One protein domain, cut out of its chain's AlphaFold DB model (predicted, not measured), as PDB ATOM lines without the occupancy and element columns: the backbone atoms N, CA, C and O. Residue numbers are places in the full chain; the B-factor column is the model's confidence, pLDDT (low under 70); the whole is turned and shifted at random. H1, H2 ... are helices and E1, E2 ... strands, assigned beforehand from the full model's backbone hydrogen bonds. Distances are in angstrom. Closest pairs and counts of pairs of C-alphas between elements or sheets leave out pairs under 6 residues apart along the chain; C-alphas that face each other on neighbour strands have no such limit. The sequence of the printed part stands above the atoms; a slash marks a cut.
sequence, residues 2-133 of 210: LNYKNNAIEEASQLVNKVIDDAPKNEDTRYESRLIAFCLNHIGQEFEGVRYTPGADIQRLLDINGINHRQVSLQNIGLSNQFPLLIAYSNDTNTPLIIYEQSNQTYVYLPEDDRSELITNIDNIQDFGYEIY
ATOM      1  N   LEU A   2     147.772 139.057 212.875       52.94
ATOM      2  CA  LEU A   2     148.754 139.176 211.775       52.94
ATOM      3  C   LEU A   2     148.195 139.771 210.462       52.94
ATOM      4  O   LEU A   2     148.872 140.588 209.850       52.94
ATOM      5  N   ASN A   3     146.958 139.444 210.065       55.56
ATOM      6  CA  ASN A   3     146.378 139.963 208.811       55.56
ATOM      7  C   ASN A   3     146.190 141.486 208.792       55.56
ATOM      8  O   ASN A   3     146.319 142.104 207.745       55.56
ATOM      9  N   TYR A   4     145.931 142.104 209.945       55.34
ATOM     10  CA  TYR A   4     145.712 143.551 210.008       55.34
ATOM     11  C   TYR A   4     147.012 144.334 209.776       55.34
ATOM     12  O   TYR A   4     147.009 145.395 209.165       55.34
ATOM     13  N   LYS A   5     148.145 143.777 210.227       58.50
ATOM     14  CA  LYS A   5     149.467 144.388 210.066       58.50
ATOM     15  C   LYS A   5     149.957 144.305 208.619       58.50
ATOM     16  O   LYS A   5     150.546 145.262 208.134       58.50
ATOM     17  N   ASN A   6     149.680 143.196 207.932       64.38
ATOM     18  CA  ASN A   6     150.049 143.028 206.524       64.38
ATOM     19  C   ASN A   6     149.239 143.963 205.618       64.38
ATOM     20  O   ASN A   6     149.828 144.636 204.781       64.38
ATOM     21  N   ASN A   7     147.935 144.101 205.872       70.31
ATOM     22  CA  ASN A   7     147.089 145.030 205.120       70.31
ATOM     23  C   ASN A   7     147.501 146.492 205.348       70.31
ATOM     24  O   ASN A   7     147.560 147.263 204.400       70.31
ATOM     25  N   ALA A   8     147.867 146.867 206.580       69.94
ATOM     26  CA  ALA A   8     148.346 148.219 206.876       69.94
ATOM     27  C   ALA A   8     149.686 148.548 206.188       69.94
ATOM     28  O   ALA A   8     149.918 149.689 205.797       69.94
ATOM     29  N   ILE A   9     150.576 147.560 206.030       72.25
ATOM     30  CA  ILE A   9     151.843 147.724 205.297       72.25
ATOM     31  C   ILE A   9     151.584 147.854 203.793       72.25
ATOM     32  O   ILE A   9     152.242 148.648 203.120       72.25
ATOM     33  N   GLU A  10     150.622 147.102 203.266       74.62
ATOM     34  CA  GLU A  10     150.242 147.149 201.855       74.62
ATOM     35  C   GLU A  10     149.563 148.478 201.499       74.62
ATOM     36  O   GLU A  10     149.961 149.127 200.534       74.62
ATOM     37  N   GLU A  11     148.645 148.960 202.339       78.06
ATOM     38  CA  GLU A  11     148.024 150.283 202.197       78.06
ATOM     39  C   GLU A  11     149.052 151.416 202.320       78.06
ATOM     40  O   GLU A  11     149.046 152.347 201.515       78.06
ATOM     41  N   ALA A  12     149.989 151.326 203.272       68.25
ATOM     42  CA  ALA A  12     151.075 152.296 203.393       68.25
ATOM     43  C   ALA A  12     151.984 152.295 202.151       68.25
ATOM     44  O   ALA A  12     152.381 153.360 201.683       68.25
ATOM     45  N   SER A  13     152.266 151.123 201.577       62.31
ATOM     46  CA  SER A  13     153.070 150.997 200.352       62.31
ATOM     47  C   SER A  13     152.341 151.573 199.134       62.31
ATOM     48  O   SER A  13     152.947 152.258 198.312       62.31
ATOM     49  N   GLN A  14     151.027 151.359 199.039       72.06
ATOM     50  CA  GLN A  14     150.190 151.925 197.981       72.06
ATOM     51  C   GLN A  14     150.072 153.451 198.088       72.06
ATOM     52  O   GLN A  14     150.126 154.141 197.071       72.06
ATOM     53  N   LEU A  15     149.967 153.991 199.305       66.88
ATOM     54  CA  LEU A  15     149.959 155.436 199.547       66.88
ATOM     55  C   LEU A  15     151.304 156.081 199.191       66.88
ATOM     56  O   LEU A  15     151.316 157.135 198.563       66.88
ATOM     57  N   VAL A  16     152.426 155.436 199.527       62.62
ATOM     58  CA  VAL A  16     153.769 155.908 199.150       62.62
ATOM     59  C   VAL A  16     153.933 155.930 197.631       62.62
ATOM     60  O   VAL A  16     154.347 156.950 197.087       62.62
ATOM     61  N   ASN A  17     153.544 154.860 196.935       59.19
ATOM     62  CA  ASN A  17     153.655 154.800 195.476       59.19
ATOM     63  C   ASN A  17     152.775 155.849 194.786       59.19
ATOM     64  O   ASN A  17     153.218 156.505 193.851       59.19
ATOM     65  N   LYS A  18     151.561 156.082 195.294       60.12
ATOM     66  CA  LYS A  18     150.664 157.103 194.743       60.12
ATOM     67  C   LYS A  18     151.205 158.527 194.921       60.12
ATOM     68  O   LYS A  18     151.054 159.350 194.029       60.12
ATOM     69  N   VAL A  19     151.867 158.814 196.044       57.56
ATOM     70  CA  VAL A  19     152.518 160.115 196.287       57.56
ATOM     71  C   VAL A  19     153.752 160.315 195.394       57.56
ATOM     72  O   VAL A  19     154.050 161.446 195.021       57.56
ATOM     73  N   ILE A  20     154.446 159.234 195.024       58.09
ATOM     74  CA  ILE A  20     155.572 159.271 194.078       58.09
ATOM     75  C   ILE A  20     155.076 159.508 192.640       58.09
ATOM     76  O   ILE A  20     155.687 160.288 191.913       58.09
ATOM     77  N   ASP A  21     153.954 158.895 192.247       54.88
ATOM     78  CA  ASP A  21     153.407 158.995 190.885       54.88
ATOM     79  C   ASP A  21     152.640 160.304 190.607       54.88
ATOM     80  O   ASP A  21     152.664 160.794 189.476       54.88
ATOM     81  N   ASP A  22     152.000 160.908 191.618       47.25
ATOM     82  CA  ASP A  22     151.253 162.179 191.492       47.25
ATOM     83  C   ASP A  22     152.153 163.437 191.611       47.25
ATOM     84  O   ASP A  22     151.674 164.575 191.646       47.25
ATOM     85  N   ALA A  23     153.474 163.253 191.646       46.44
ATOM     86  CA  ALA A  23     154.464 164.321 191.593       46.44
ATOM     87  C   ALA A  23     154.333 165.167 190.303       46.44
ATOM     88  O   ALA A  23     154.314 164.608 189.200       46.44
ATOM     89  N   PRO A  24     154.298 166.516 190.375       41.69
ATOM     90  CA  PRO A  24     154.232 167.349 189.181       41.69
ATOM     91  C   PRO A  24     155.446 167.089 188.276       41.69
ATOM     92  O   PRO A  24     156.603 167.236 188.680       41.69
ATOM     93  N   LYS A  25     155.168 166.727 187.017       45.84
ATOM     94  CA  LYS A  25     156.140 166.623 185.914       45.84
ATOM     95  C   LYS A  25     156.615 168.017 185.470       45.84
ATOM     96  O   LYS A  25     156.470 168.371 184.303       45.84
ATOM     97  N   ASN A  26     157.118 168.822 186.403       47.94
ATOM     98  CA  ASN A  26     157.799 170.075 186.087       47.94
ATOM     99  C   ASN A  26     159.133 169.784 185.392       47.94
ATOM    100  O   ASN A  26     159.729 168.726 185.591       47.94
ATOM    101  N   GLU A  27     159.594 170.718 184.564       51.94
ATOM    102  CA  GLU A  27     160.933 170.654 183.966       51.94
ATOM    103  C   GLU A  27     162.026 170.594 185.038       51.94
ATOM    104  O   GLU A  27     163.003 169.880 184.831       51.94
ATOM    105  N   ASP A  28     161.790 171.204 186.207       53.91
ATOM    106  CA  ASP A  28     162.655 171.085 187.384       53.91
ATOM    107  C   ASP A  28     162.900 169.617 187.743       53.91
ATOM    108  O   ASP A  28     164.025 169.155 187.652       53.91
ATOM    109  N   THR A  29     161.832 168.827 187.914       59.41
ATOM    110  CA  THR A  29     161.878 167.380 188.197       59.41
ATOM    111  C   THR A  29     162.749 166.570 187.215       59.41
ATOM    112  O   THR A  29     163.171 165.447 187.520       59.41
ATOM    113  N   ARG A  30     163.021 167.089 186.006       69.81
ATOM    114  CA  ARG A  30     163.918 166.435 185.044       69.81
ATOM    115  C   ARG A  30     165.390 166.631 185.394       69.81
ATOM    116  O   ARG A  30     166.150 165.695 185.150       69.81
ATOM    117  N   TYR A  31     165.804 167.780 185.933       82.62
ATOM    118  CA  TYR A  31     167.225 168.029 186.189       82.62
ATOM    119  C   TYR A  31     167.730 167.194 187.368       82.62
ATOM    120  O   TYR A  31     168.780 166.567 187.228       82.62
ATOM    121  N   GLU A  32     166.991 167.077 188.484       85.69
ATOM    122  CA  GLU A  32     167.462 166.229 189.588       85.69
ATOM    123  C   GLU A  32     167.457 164.759 189.174       85.69
ATOM    124  O   GLU A  32     168.380 164.013 189.493       85.69
ATOM    125  N   SER A  33     166.452 164.337 188.403       85.06
ATOM    126  CA  SER A  33     166.390 162.967 187.887       85.06
ATOM    127  C   SER A  33     167.585 162.644 186.983       85.06
ATOM    128  O   SER A  33     168.155 161.558 187.092       85.06
ATOM    129  N   ARG A  34     167.999 163.581 186.119       87.50
ATOM    130  CA  ARG A  34     169.205 163.452 185.282       87.50
ATOM    131  C   ARG A  34     170.480 163.418 186.114       87.50
ATOM    132  O   ARG A  34     171.329 162.569 185.867       87.50
ATOM    133  N   LEU A  35     170.583 164.284 187.122       90.19
ATOM    134  CA  LEU A  35     171.707 164.312 188.055       90.19
ATOM    135  C   LEU A  35     171.876 162.944 188.729       90.19
ATOM    136  O   LEU A  35     172.944 162.340 188.669       90.19
ATOM    137  N   ILE A  36     170.801 162.406 189.303       90.56
ATOM    138  CA  ILE A  36     170.837 161.105 189.976       90.56
ATOM    139  C   ILE A  36     171.114 159.965 188.987       90.56
ATOM    140  O   ILE A  36     171.919 159.081 189.286       90.56
ATOM    141  N   ALA A  37     170.502 159.988 187.798       87.88
ATOM    142  CA  ALA A  37     170.777 159.004 186.752       87.88
ATOM    143  C   ALA A  37     172.255 159.017 186.339       87.88
ATOM    144  O   ALA A  37     172.857 157.955 186.177       87.88
ATOM    145  N   PHE A  38     172.855 160.203 186.207       89.38
ATOM    146  CA  PHE A  38     174.276 160.352 185.922       89.38
ATOM    147  C   PHE A  38     175.119 159.726 187.033       89.38
ATOM    148  O   PHE A  38     175.991 158.910 186.736       89.38
ATOM    149  N   CYS A  39     174.828 160.030 188.303       89.81
ATOM    150  CA  CYS A  39     175.539 159.436 189.435       89.81
ATOM    151  C   CYS A  39     175.491 157.905 189.404       89.81
ATOM    152  O   CYS A  39     176.538 157.269 189.489       89.81
ATOM    153  N   LEU A  40     174.302 157.315 189.233       86.81
ATOM    154  CA  LEU A  40     174.109 155.861 189.205       86.81
ATOM    155  C   LEU A  40     174.846 155.191 188.036       86.81
ATOM    156  O   LEU A  40     175.501 154.162 188.217       86.81
ATOM    157  N   ASN A  41     174.787 155.802 186.850       84.81
ATOM    158  CA  ASN A  41     175.513 155.328 185.674       84.81
ATOM    159  C   ASN A  41     177.030 155.398 185.883       84.81
ATOM    160  O   ASN A  41     177.742 154.453 185.541       84.81
ATOM    161  N   HIS A  42     177.523 156.495 186.464       84.88
ATOM    162  CA  HIS A  42     178.951 156.720 186.670       84.88
ATOM    163  C   HIS A  42     179.546 155.746 187.694       84.88
ATOM    164  O   HIS A  42     180.603 155.166 187.457       84.88
ATOM    165  N   ILE A  43     178.832 155.478 188.792       82.94
ATOM    166  CA  ILE A  43     179.252 154.471 189.780       82.94
ATOM    167  C   ILE A  43     179.038 153.024 189.299       82.94
ATOM    168  O   ILE A  43     179.460 152.082 189.971       82.94
ATOM    169  N   GLY A  44     178.397 152.826 188.141       75.62
ATOM    170  CA  GLY A  44     178.149 151.511 187.549       75.62
ATOM    171  C   GLY A  44     177.138 150.665 188.323       75.62
ATOM    172  O   GLY A  44     177.218 149.435 188.277       75.62
ATOM    173  N   GLN A  45     176.222 151.304 189.051       75.25
ATOM    174  CA  GLN A  45     175.156 150.628 189.778       75.25
ATOM    175  C   GLN A  45     173.988 150.353 188.827       75.25
ATOM    176  O   GLN A  45     173.541 151.243 188.112       75.25
ATOM    177  N   GLU A  46     173.479 149.121 188.815       70.19
ATOM    178  CA  GLU A  46     172.261 148.790 188.068       70.19
ATOM    179  C   GLU A  46     171.038 149.390 188.783       70.19
ATOM    180  O   GLU A  46     170.868 149.210 189.992       70.19
ATOM    181  N   PHE A  47     170.182 150.100 188.043       72.75
ATOM    182  CA  PHE A  47     168.935 150.671 188.554       72.75
ATOM    183  C   PHE A  47     167.798 150.496 187.540       72.75
ATOM    184  O   PHE A  47     167.991 150.664 186.339       72.75
ATOM    185  N   GLU A  48     166.598 150.166 188.026       68.75
ATOM    186  CA  GLU A  48     165.389 150.020 187.192       68.75
ATOM    187  C   GLU A  48     164.719 151.372 186.881       68.75
ATOM    188  O   GLU A  48     163.855 151.467 186.011       68.75
ATOM    189  N   GLY A  49     165.127 152.430 187.585       74.81
ATOM    190  CA  GLY A  49     164.642 153.794 187.420       74.81
ATOM    191  C   GLY A  49     165.101 154.685 188.571       74.81
ATOM    192  O   GLY A  49     165.446 154.193 189.648       74.81
ATOM    193  N   VAL A  50     165.117 155.997 188.342       82.00
ATOM    194  CA  VAL A  50     165.418 156.979 189.389       82.00
ATOM    195  C   VAL A  50     164.172 157.198 190.235       82.00
ATOM    196  O   VAL A  50     163.102 157.516 189.716       82.00
ATOM    197  N   ARG A  51     164.308 157.036 191.551       82.69
ATOM    198  CA  ARG A  51     163.263 157.388 192.511       82.69
ATOM    199  C   ARG A  51     163.335 158.882 192.772       82.69
ATOM    200  O   ARG A  51     164.393 159.397 193.121       82.69
ATOM    201  N   TYR A  52     162.210 159.566 192.625       80.56
ATOM    202  CA  TYR A  52     162.123 161.009 192.803       80.56
ATOM    203  C   TYR A  52     161.096 161.363 193.877       80.56
ATOM    204  O   TYR A  52     160.113 160.654 194.093       80.56
ATOM    205  N   THR A  53     161.333 162.467 194.577       79.38
ATOM    206  CA  THR A  53     160.376 163.062 195.508       79.38
ATOM    207  C   THR A  53     160.383 164.574 195.281       79.38
ATOM    208  O   THR A  53     161.434 165.188 195.460       79.38
ATOM    209  N   PRO A  54     159.250 165.188 194.886       75.50
ATOM    210  CA  PRO A  54     159.177 166.622 194.617       75.50
ATOM    211  C   PRO A  54     159.662 167.475 195.782       75.50
ATOM    212  O   PRO A  54     159.205 167.292 196.911       75.50
ATOM    213  N   GLY A  55     160.557 168.423 195.496       75.81
ATOM    214  CA  GLY A  55     161.076 169.364 196.492       75.81
ATOM    215  C   GLY A  55     161.928 168.723 197.591       75.81
ATOM    216  O   GLY A  55     162.197 169.373 198.600       75.81
ATOM    217  N   ALA A  56     162.328 167.458 197.430       82.06
ATOM    218  CA  ALA A  56     163.326 166.846 198.289       82.06
ATOM    219  C   ALA A  56     164.696 167.487 198.035       82.06
ATOM    220  O   ALA A  56     165.037 167.816 196.899       82.06
ATOM    221  N   ASP A  57     165.488 167.648 199.093       86.94
ATOM    222  CA  ASP A  57     166.878 168.063 198.941       86.94
ATOM    223  C   ASP A  57     167.708 166.962 198.252       86.94
ATOM    224  O   ASP A  57     167.325 165.788 198.186       86.94
ATOM    225  N   ILE A  58     168.871 167.342 197.716       88.12
ATOM    226  CA  ILE A  58     169.753 166.397 197.014       88.12
ATOM    227  C   ILE A  58     170.165 165.256 197.938       88.12
ATOM    228  O   ILE A  58     170.186 164.107 197.512       88.12
ATOM    229  N   GLN A  59     170.423 165.547 199.213       90.19
ATOM    230  CA  GLN A  59     170.750 164.531 200.207       90.19
ATOM    231  C   GLN A  59     169.669 163.445 200.286       90.19
ATOM    232  O   GLN A  59     169.962 162.252 200.194       90.19
ATOM    233  N   ARG A  60     168.402 163.848 200.380       88.94
ATOM    234  CA  ARG A  60     167.267 162.935 200.427       88.94
ATOM    235  C   ARG A  60     167.100 162.182 199.118       88.94
ATOM    236  O   ARG A  60     166.765 161.000 199.159       88.94
ATOM    237  N   LEU A  61     167.338 162.829 197.978       89.06
ATOM    238  CA  LEU A  61     167.324 162.165 196.673       89.06
ATOM    239  C   LEU A  61     168.417 161.090 196.568       89.06
ATOM    240  O   LEU A  61     168.152 160.003 196.057       89.06
ATOM    241  N   LEU A  62     169.613 161.337 197.104       90.19
ATOM    242  CA  LEU A  62     170.679 160.335 197.180       90.19
ATOM    243  C   LEU A  62     170.278 159.166 198.096       90.19
ATOM    244  O   LEU A  62     170.415 158.007 197.699       90.19
ATOM    245  N   ASP A  63     169.702 159.458 199.266       88.31
ATOM    246  CA  ASP A  63     169.242 158.447 200.229       88.31
ATOM    247  C   ASP A  63     168.188 157.502 199.637       88.31
ATOM    248  O   ASP A  63     168.304 156.280 199.748       88.31
ATOM    249  N   ILE A  64     167.141 158.041 198.998       87.94
ATOM    250  CA  ILE A  64     166.041 157.214 198.464       87.94
ATOM    251  C   ILE A  64     166.482 156.337 197.286       87.94
ATOM    252  O   ILE A  64     165.868 155.293 197.046       87.94
ATOM    253  N   ASN A  65     167.539 156.745 196.575       86.12
ATOM    254  CA  ASN A  65     168.158 155.985 195.490       86.12
ATOM    255  C   ASN A  65     169.275 155.046 195.980       86.12
ATOM    256  O   ASN A  65     169.855 154.317 195.179       86.12
ATOM    257  N   GLY A  66     169.551 155.014 197.290       84.88
ATOM    258  CA  GLY A  66     170.566 154.139 197.878       84.88
ATOM    259  C   GLY A  66     171.991 154.490 197.444       84.88
ATOM    260  O   GLY A  66     172.838 153.599 197.348       84.88
ATOM    261  N   ILE A  67     172.243 155.767 197.149       88.00
ATOM    262  CA  ILE A  67     173.554 156.266 196.743       88.00
ATOM    263  C   ILE A  67     174.334 156.651 197.997       88.00
ATOM    264  O   ILE A  67     173.957 157.568 198.733       88.00
ATOM    265  N   ASN A  68     175.446 155.954 198.228       88.19
ATOM    266  CA  ASN A  68     176.344 156.266 199.329       88.19
ATOM    267  C   ASN A  68     177.032 157.602 199.069       88.19
ATOM    268  O   ASN A  68     177.712 157.781 198.055       88.19
ATOM    269  N   HIS A  69     176.879 158.516 200.018       90.88
ATOM    270  CA  HIS A  69     177.411 159.858 199.902       90.88
ATOM    271  C   HIS A  69     177.972 160.359 201.228       90.88
ATOM    272  O   HIS A  69     177.610 159.892 202.312       90.88
ATOM    273  N   ARG A  70     178.858 161.346 201.137       89.38
ATOM    274  CA  ARG A  70     179.398 162.076 202.280       89.38
ATOM    275  C   ARG A  70     179.437 163.561 201.955       89.38
ATOM    276  O   ARG A  70     179.926 163.943 200.901       89.38
ATOM    277  N   GLN A  71     178.984 164.399 202.881       90.50
ATOM    278  CA  GLN A  71     179.171 165.842 202.755       90.50
ATOM    279  C   GLN A  71     180.643 166.209 202.987       90.50
ATOM    280  O   GLN A  71     181.256 165.779 203.972       90.50
ATOM    281  N   VAL A  72     181.204 167.008 202.086       88.62
ATOM    282  CA  VAL A  72     182.612 167.423 202.101       88.62
ATOM    283  C   VAL A  72     182.739 168.927 201.879       88.62
ATOM    284  O   VAL A  72     181.868 169.555 201.279       88.62
ATOM    285  N   SER A  73     183.829 169.507 202.387       87.81
ATOM    286  CA  SER A  73     184.197 170.890 202.086       87.81
ATOM    287  C   SER A  73     185.040 170.934 200.814       87.81
ATOM    288  O   SER A  73     186.028 170.206 200.709       87.81
ATOM    289  N   LEU A  74     184.648 171.785 199.868       84.12
ATOM    290  CA  LEU A  74     185.271 171.919 198.551       84.12
ATOM    291  C   LEU A  74     186.356 173.015 198.504       84.12
ATOM    292  O   LEU A  74     187.079 173.094 197.518       84.12
ATOM    293  N   GLN A  75     186.542 173.797 199.580       75.44
ATOM    294  CA  GLN A  75     187.450 174.963 199.640       75.44
ATOM    295  C   GLN A  75     188.904 174.686 199.219       75.44
ATOM    296  O   GLN A  75     189.615 175.606 198.831       75.44
ATOM    297  N   ASN A  76     189.363 173.435 199.316       66.94
ATOM    298  CA  ASN A  76     190.742 173.041 199.007       66.94
ATOM    299  C   ASN A  76     190.826 171.864 198.025       66.94
ATOM    300  O   ASN A  76     191.860 171.194 197.960       66.94
ATOM    301  N   ILE A  77     189.752 171.558 197.295       70.69
ATOM    302  CA  ILE A  77     189.804 170.495 196.290       70.69
ATOM    303  C   ILE A  77     190.494 171.050 195.049       70.69
ATOM    304  O   ILE A  77     189.892 171.725 194.220       70.69
ATOM    305  N   GLY A  78     191.791 170.780 194.939       67.00
ATOM    306  CA  GLY A  78     192.523 170.997 193.700       67.00
ATOM    307  C   GLY A  78     192.159 169.933 192.665       67.00
ATOM    308  O   GLY A  78     192.000 168.765 193.013       67.00
ATOM    309  N   LEU A  79     192.128 170.319 191.389       67.50
ATOM    310  CA  LEU A  79     191.968 169.412 190.237       67.50
ATOM    311  C   LEU A  79     193.023 168.300 190.147       67.50
ATOM    312  O   LEU A  79     192.889 167.378 189.359       67.50
ATOM    313  N   SER A  80     194.108 168.411 190.912       61.59
ATOM    314  CA  SER A  80     195.157 167.397 191.003       61.59
ATOM    315  C   SER A  80     194.843 166.273 191.994       61.59
ATOM    316  O   SER A  80     195.582 165.291 192.035       61.59
ATOM    317  N   ASN A  81     193.817 166.425 192.838       65.38
ATOM    318  CA  ASN A  81     193.376 165.346 193.714       65.38
ATOM    319  C   ASN A  81     192.459 164.415 192.931       65.38
ATOM    320  O   ASN A  81     191.457 164.867 192.399       65.38
ATOM    321  N   GLN A  82     192.753 163.117 192.958       67.38
ATOM    322  CA  GLN A  82     191.799 162.113 192.503       67.38
ATOM    323  C   GLN A  82     190.587 162.129 193.435       67.38
ATOM    324  O   GLN A  82     190.722 161.906 194.643       67.38
ATOM    325  N   PHE A  83     189.410 162.387 192.877       74.12
ATOM    326  CA  PHE A  83     188.133 162.273 193.571       74.12
ATOM    327  C   PHE A  83     187.194 161.368 192.765       74.12
ATOM    328  O   PHE A  83     187.237 161.377 191.536       74.12
ATOM    329  N   PRO A  84     186.354 160.559 193.431       75.31
ATOM    330  CA  PRO A  84     185.528 159.571 192.746       75.31
ATOM    331  C   PRO A  84     184.446 160.242 191.893       75.31
ATOM    332  O   PRO A  84     184.389 160.049 190.684       75.31
ATOM    333  N   LEU A  85     183.584 161.032 192.528       89.56
ATOM    334  CA  LEU A  85     182.490 161.769 191.912       89.56
ATOM    335  C   LEU A  85     182.006 162.801 192.935       89.56
ATOM    336  O   LEU A  85     181.797 162.455 194.098       89.56
ATOM    337  N   LEU A  86     181.823 164.052 192.528       91.12
ATOM    338  CA  LEU A  86     181.382 165.131 193.411       91.12
ATOM    339  C   LEU A  86     180.101 165.752 192.871       91.12
ATOM    340  O   LEU A  86     180.015 166.064 191.690       91.12
ATOM    341  N   ILE A  87     179.125 165.990 193.737       92.19
ATOM    342  CA  ILE A  87     178.027 166.916 193.475       92.19
ATOM    343  C   ILE A  87     178.387 168.224 194.170       92.19
ATOM    344  O   ILE A  87     178.542 168.256 195.390       92.19
ATOM    345  N   ALA A  88     178.525 169.290 193.397       91.62
ATOM    346  CA  ALA A  88     178.784 170.633 193.892       91.62
ATOM    347  C   ALA A  88     177.653 171.571 193.462       91.62
ATOM    348  O   ALA A  88     176.774 171.192 192.687       91.62
ATOM    349  N   TYR A  89     177.676 172.796 193.970       91.00
ATOM    350  CA  TYR A  89     176.709 173.826 193.612       91.00
ATOM    351  C   TYR A  89     177.433 175.006 192.986       91.00
ATOM    352  O   TYR A  89     178.474 175.428 193.486       91.00
ATOM    353  N   SER A  90     176.870 175.548 191.914       89.19
ATOM    354  CA  SER A  90     177.326 176.815 191.341       89.19
ATOM    355  C   SER A  90     177.118 177.958 192.344       89.19
ATOM    356  O   SER A  90     176.068 178.040 192.989       89.19
ATOM    357  N   ASN A  91     178.099 178.853 192.487       88.19
ATOM    358  CA  ASN A  91     177.960 180.045 193.335       88.19
ATOM    359  C   ASN A  91     176.953 181.052 192.763       88.19
ATOM    360  O   ASN A  91     176.251 181.706 193.533       88.19
ATOM    361  N   ASP A  92     176.858 181.161 191.436       87.12
ATOM    362  CA  ASP A  92     176.006 182.161 190.780       87.12
ATOM    363  C   ASP A  92     174.530 181.766 190.798       87.12
ATOM    364  O   ASP A  92     173.649 182.574 191.086       87.12
ATOM    365  N   THR A  93     174.260 180.509 190.451       83.38
ATOM    366  CA  THR A  93     172.904 180.012 190.186       83.38
ATOM    367  C   THR A  93     172.369 179.138 191.311       83.38
ATOM    368  O   THR A  93     171.176 178.851 191.333       83.38
ATOM    369  N   ASN A  94     173.223 178.710 192.248       85.56
ATOM    370  CA  ASN A  94     172.897 177.700 193.260       85.56
ATOM    371  C   ASN A  94     172.366 176.388 192.646       85.56
ATOM    372  O   ASN A  94     171.634 175.637 193.291       85.56
ATOM    373  N   THR A  95     172.717 176.113 191.387       87.56
ATOM    374  CA  THR A  95     172.277 174.913 190.677       87.56
ATOM    375  C   THR A  95     173.284 173.790 190.888       87.56
ATOM    376  O   THR A  95     174.496 174.045 190.950       87.56
ATOM    377  N   PRO A  96     172.810 172.547 191.060       89.94
ATOM    378  CA  PRO A  96     173.698 171.438 191.322       89.94
ATOM    379  C   PRO A  96     174.352 170.944 190.033       89.94
ATOM    380  O   PRO A  96     173.712 170.790 188.994       89.94
ATOM    381  N   LEU A  97     175.640 170.658 190.134       91.75
ATOM    382  CA  LEU A  97     176.490 170.178 189.055       91.75
ATOM    383  C   LEU A  97     177.305 168.987 189.539       91.75
ATOM    384  O   LEU A  97     177.531 168.818 190.739       91.75
ATOM    385  N   ILE A  98     177.742 168.148 188.607       92.44
ATOM    386  CA  ILE A  98     178.540 166.968 188.932       92.44
ATOM    387  C   ILE A  98     179.955 167.164 188.412       92.44
ATOM    388  O   ILE A  98     180.138 167.399 187.226       92.44
ATOM    389  N   ILE A  99     180.954 167.012 189.271       90.88
ATOM    390  CA  ILE A  99     182.369 167.013 188.903       90.88
ATOM    391  C   ILE A  99     182.867 165.572 188.932       90.88
ATOM    392  O   ILE A  99     182.708 164.872 189.934       90.88
ATOM    393  N   TYR A 100     183.464 165.120 187.836       90.00
ATOM    394  CA  TYR A 100     183.968 163.757 187.707       90.00
ATOM    395  C   TYR A 100     185.257 163.713 186.896       90.00
ATOM    396  O   TYR A 100     185.541 164.607 186.099       90.00
ATOM    397  N   GLU A 101     186.030 162.649 187.079       86.38
ATOM    398  CA  GLU A 101     187.236 162.404 186.298       86.38
ATOM    399  C   GLU A 101     186.996 161.301 185.267       86.38
ATOM    400  O   GLU A 101     186.463 160.231 185.563       86.38
ATOM    401  N   GLN A 102     187.417 161.551 184.031       83.50
ATOM    402  CA  GLN A 102     187.417 160.555 182.970       83.50
ATOM    403  C   GLN A 102     188.702 160.698 182.161       83.50
ATOM    404  O   GLN A 102     189.032 161.780 181.687       83.50
ATOM    405  N   SER A 103     189.449 159.603 181.998       80.19
ATOM    406  CA  SER A 103     190.701 159.594 181.221       80.19
ATOM    407  C   SER A 103     191.726 160.648 181.679       80.19
ATOM    408  O   SER A 103     192.391 161.265 180.849       80.19
ATOM    409  N   ASN A 104     191.874 160.830 183.000       78.62
ATOM    410  CA  ASN A 104     192.802 161.793 183.617       78.62
ATOM    411  C   ASN A 104     192.507 163.263 183.249       78.62
ATOM    412  O   ASN A 104     193.401 164.109 183.202       78.62
ATOM    413  N   GLN A 105     191.244 163.543 182.939       85.56
ATOM    414  CA  GLN A 105     190.708 164.867 182.678       85.56
ATOM    415  C   GLN A 105     189.466 165.070 183.538       85.56
ATOM    416  O   GLN A 105     188.673 164.142 183.719       85.56
ATOM    417  N   THR A 106     189.297 166.281 184.056       88.75
ATOM    418  CA  THR A 106     188.153 166.627 184.894       88.75
ATOM    419  C   THR A 106     187.047 167.243 184.056       88.75
ATOM    420  O   THR A 106     187.270 168.171 183.277       88.75
ATOM    421  N   TYR A 107     185.840 166.737 184.249       90.25
ATOM    422  CA  TYR A 107     184.641 167.186 183.570       90.25
ATOM    423  C   TYR A 107     183.615 167.681 184.583       90.25
ATOM    424  O   TYR A 107     183.523 167.166 185.698       90.25
ATOM    425  N   VAL A 108     182.818 168.659 184.163       91.62
ATOM    426  CA  VAL A 108     181.604 169.086 184.854       91.62
ATOM    427  C   VAL A 108     180.408 168.698 184.012       91.62
ATOM    428  O   VAL A 108     180.303 169.097 182.858       91.62
ATOM    429  N   TYR A 109     179.498 167.933 184.592       91.06
ATOM    430  CA  TYR A 109     178.200 167.650 184.014       91.06
ATOM    431  C   TYR A 109     177.159 168.644 184.537       91.06
ATOM    432  O   TYR A 109     177.012 168.836 185.749       91.06
ATOM    433  N   LEU A 110     176.449 169.257 183.593       90.00
ATOM    434  CA  LEU A 110     175.379 170.228 183.786       90.00
ATOM    435  C   LEU A 110     174.032 169.529 183.522       90.00
ATOM    436  O   LEU A 110     173.692 169.288 182.358       90.00
ATOM    437  N   PRO A 111     173.242 169.197 184.564       86.62
ATOM    438  CA  PRO A 111     172.001 168.428 184.409       86.62
ATOM    439  C   PRO A 111     170.895 169.158 183.630       86.62
ATOM    440  O   PRO A 111     170.044 168.514 183.006       86.62
ATOM    441  N   GLU A 112     170.905 170.493 183.656       85.25
ATOM    442  CA  GLU A 112     169.946 171.345 182.936       85.25
ATOM    443  C   GLU A 112     169.992 171.079 181.424       85.25
ATOM    444  O   GLU A 112     168.965 170.822 180.790       85.25
ATOM    445  N   ASP A 113     171.207 171.016 180.883       83.62
ATOM    446  CA  ASP A 113     171.475 170.858 179.454       83.62
ATOM    447  C   ASP A 113     171.835 169.418 179.056       83.62
ATOM    448  O   ASP A 113     172.008 169.139 177.871       83.62
ATOM    449  N   ASP A 114     171.960 168.510 180.029       84.25
ATOM    450  CA  ASP A 114     172.422 167.128 179.831       84.25
ATOM    451  C   ASP A 114     173.770 167.061 179.082       84.25
ATOM    452  O   ASP A 114     173.970 166.264 178.163       84.25
ATOM    453  N   ARG A 115     174.704 167.945 179.460       87.00
ATOM    454  CA  ARG A 115     176.019 168.081 178.815       87.00
ATOM    455  C   ARG A 115     177.159 167.986 179.814       87.00
ATOM    456  O   ARG A 115     177.042 168.465 180.939       87.00
ATOM    457  N   SER A 116     178.279 167.433 179.361       90.38
ATOM    458  CA  SER A 116     179.548 167.455 180.088       90.38
ATOM    459  C   SER A 116     180.533 168.400 179.413       90.38
ATOM    460  O   SER A 116     180.723 168.340 178.198       90.38
ATOM    461  N   GLU A 117     181.202 169.227 180.204       90.62
ATOM    462  CA  GLU A 117     182.218 170.172 179.756       90.62
ATOM    463  C   GLU A 117     183.552 169.861 180.424       90.62
ATOM    464  O   GLU A 117     183.610 169.554 181.613       90.62
ATOM    465  N   LEU A 118     184.636 169.921 179.651       89.75
ATOM    466  CA  LEU A 118     185.986 169.795 180.187       89.75
ATOM    467  C   LEU A 118     186.314 171.060 180.984       89.75
ATOM    468  O   LEU A 118     186.235 172.161 180.437       89.75
ATOM    469  N   ILE A 119     186.743 170.897 182.234       87.06
ATOM    470  CA  ILE A 119     187.172 172.017 183.067       87.06
ATOM    471  C   ILE A 119     188.662 171.940 183.379       87.06
ATOM    472  O   ILE A 119     189.225 170.884 183.655       87.06
ATOM    473  N   THR A 120     189.306 173.101 183.339       82.00
ATOM    474  CA  THR A 120     190.711 173.284 183.729       82.00
ATOM    475  C   THR A 120     190.867 174.038 185.041       82.00
ATOM    476  O   THR A 120     191.979 174.110 185.556       82.00
ATOM    477  N   ASN A 121     189.781 174.601 185.581       80.75
ATOM    478  CA  ASN A 121     189.740 175.124 186.940       80.75
ATOM    479  C   ASN A 121     188.365 174.884 187.576       80.75
ATOM    480  O   ASN A 121     187.355 174.870 186.872       80.75
ATOM    481  N   ILE A 122     188.345 174.701 188.895       78.31
ATOM    482  CA  ILE A 122     187.130 174.623 189.708       78.31
ATOM    483  C   ILE A 122     186.938 176.004 190.347       78.31
ATOM    484  O   ILE A 122     187.107 176.201 191.547       78.31
ATOM    485  N   ASP A 123     186.654 176.990 189.503       74.06
ATOM    486  CA  ASP A 123     186.263 178.319 189.961       74.06
ATOM    487  C   ASP A 123     184.733 178.381 190.014       74.06
ATOM    488  O   ASP A 123     184.051 177.716 189.236       74.06
ATOM    489  N   ASN A 124     184.186 179.212 190.903       82.25
ATOM    490  CA  ASN A 124     182.748 179.502 190.965       82.25
ATOM    491  C   ASN A 124     181.836 178.370 191.484       82.25
ATOM    492  O   ASN A 124     180.655 178.298 191.137       82.25
ATOM    493  N   ILE A 125     182.357 177.518 192.363       86.69
ATOM    494  CA  ILE A 125     181.551 176.557 193.126       86.69
ATOM    495  C   ILE A 125     181.464 176.946 194.600       86.69
ATOM    496  O   ILE A 125     182.335 177.638 195.132       86.69
ATOM    497  N   GLN A 126     180.416 176.472 195.259       88.88
ATOM    498  CA  GLN A 126     180.240 176.629 196.694       88.88
ATOM    499  C   GLN A 126     181.245 175.794 197.488       88.88
ATOM    500  O   GLN A 126     181.771 174.782 197.032       88.88
ATOM    501  N   ASP A 127     181.448 176.199 198.738       87.62
ATOM    502  CA  ASP A 127     182.413 175.598 199.661       87.62
ATOM    503  C   ASP A 127     182.017 174.210 200.181       87.62
ATOM    504  O   ASP A 127     182.781 173.591 200.931       87.62
ATOM    505  N   PHE A 128     180.833 173.713 199.824       89.00
ATOM    506  CA  PHE A 128     180.324 172.414 200.241       89.00
ATOM    507  C   PHE A 128     179.751 171.631 199.059       89.00
ATOM    508  O   PHE A 128     179.235 172.192 198.094       89.00
ATOM    509  N   GLY A 129     179.810 170.310 199.180       90.19
ATOM    510  CA  GLY A 129     179.220 169.385 198.224       90.19
ATOM    511  C   GLY A 129     179.098 167.984 198.797       90.19
ATOM    512  O   GLY A 129     179.338 167.755 199.988       90.19
ATOM    513  N   TYR A 130     178.741 167.043 197.935       91.00
ATOM    514  CA  TYR A 130     178.592 165.635 198.271       91.00
ATOM    515  C   TYR A 130     179.555 164.795 197.445       91.00
ATOM    516  O   TYR A 130     179.503 164.799 196.221       91.00
ATOM    517  N   GLU A 131     180.414 164.046 198.120       90.25
ATOM    518  CA  GLU A 131     181.235 163.020 197.493       90.25
ATOM    519  C   GLU A 131     180.435 161.728 197.391       90.25
ATOM    520  O   GLU A 131     179.829 161.288 198.373       90.25
ATOM    521  N   ILE A 132     180.411 161.150 196.195       89.81
ATOM    522  CA  ILE A 132     179.625 159.973 195.851       89.81
ATOM    523  C   ILE A 132     180.561 158.790 195.641       89.81
ATOM    524  O   ILE A 132     181.526 158.865 194.879       89.81
ATOM    525  N   TYR A 133     180.244 157.673 196.291       81.75
ATOM    526  CA  TYR A 133     181.031 156.450 196.202       81.75
ATOM    527  C   TYR A 133     180.224 155.328 195.569       81.75
ATOM    528  O   TYR A 133     179.025 155.180 195.814       81.75
TER     529      TYR A 133
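What this domain is: This is residues 2 to 133 of the 210 residues of an uncharacterized protein of Prochlorococcus marinus (strain MIT 9303) (UniProt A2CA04). A strongly twisted wall of six strands has two helices, H2 and H3, over one of its faces, and a long helix, H1, reaches away from this body as an arm whose residues 2 to 18 stick out free. The arm makes the length of the whole: the C-alphas span 60 by 29 by 24 A, while the body without residues 2 to 18 spans 44 by 31 by 24 A. The printed part has 132 residues with three named helices and six named strands, in the order H1 H2 H3 E1 E2 E3 E4 E5 E6. The sheet runs E1, E6, E2, E3, E4, E5 and is antiparallel throughout; the class is mixed, helices and strands. The whole is only just loose, close to compact, with a radius of gyration of the C-alphas of 17.3 A.

How they stand to each other: Begin at the sheet, which runs E1, residues 69 to 73; E6, residues 125 to 132; E2, residues 85 to 90; E3, residues 96 to 102; E4, residues 105 to 110; and E5, residues 115 to 118. Its edge strands are E1 and E5. E2, E3, E4 and E5 form a meander, each strand the antiparallel neighbour of the one before, and each step of it is a hairpin. Between E2 and E3 look for N 88 and O 97, 2.9 A apart and within hydrogen-bond range; between E3 and E4, N 98 and O 109 at 3.0 A; between E4 and E5, N 108 and O 117 at 2.8 A. E6 and E3 lie on opposite sides of E2, and between E6 and E2, N 130 and O 87 are 2.8 A apart; between the neighbour strands E1 and E6, N 70 and O 131 are 2.9 A apart, both pairs within hydrogen-bond range. E6 bends by 80 degrees at residue 128. H2, residues 28 to 42, is on the sheet at a height of 9.3 A. It lies over E3 and only just over E2, on which 3 of its C-alphas fall. On the local plane it stands at 22 degrees to E3 and runs along the strands; its closest C-alpha to E3 is that of Leu 35, 7.4 A from that of Ile 98. H3, residues 58 to 64, is on the same face at a height of 9.6 A, over E6 and along the strands, at 0 degrees to E6 on the local plane. These are two layers, helices on one face of a sheet. H2, with residues 32 to 36 alone, only just touches H3, with 3 pairs of C-alphas within 8 A; the closest, those of Ile 36 and Leu 62, are 7.2 A apart. Their lines stand at a steep tilt of 65 degrees, the same way. H1, residues 2 to 21, is not on the sheet and is apart from H2 and H3. Every O i to N i+4 pair is within hydrogen-bond range in H1 and H3; in H2, 9 of 11 are.

Where its parts are: Find C-alpha 2 at (148.754, 139.176, 211.775); from there H1 runs 29.2 A to C-alpha 21. H2 begins at C-alpha 28, (162.655, 171.085, 187.384), and measures 21.7 A; H3 measures 10.0 A. Among the strands, E3 measures 19.4 A and E4 16.3 A. E6 measures 16.9 A and ends at C-alpha 132, (179.625, 159.973, 195.851).

The domain as a whole: The two C-alphas farthest apart, those of Leu 2 and Thr 120, are 60.9 A apart. The printed part has no cut. Two links are long: residues 43 to 57, from H2 to H3, and residues 74 to 84, from E1 to E2. The mean pLDDT of the printed part is 78.9; among the residues under 70 are residues 2 to 6, 15 to 30 and 78 to 82, and H1 has a mean of 64.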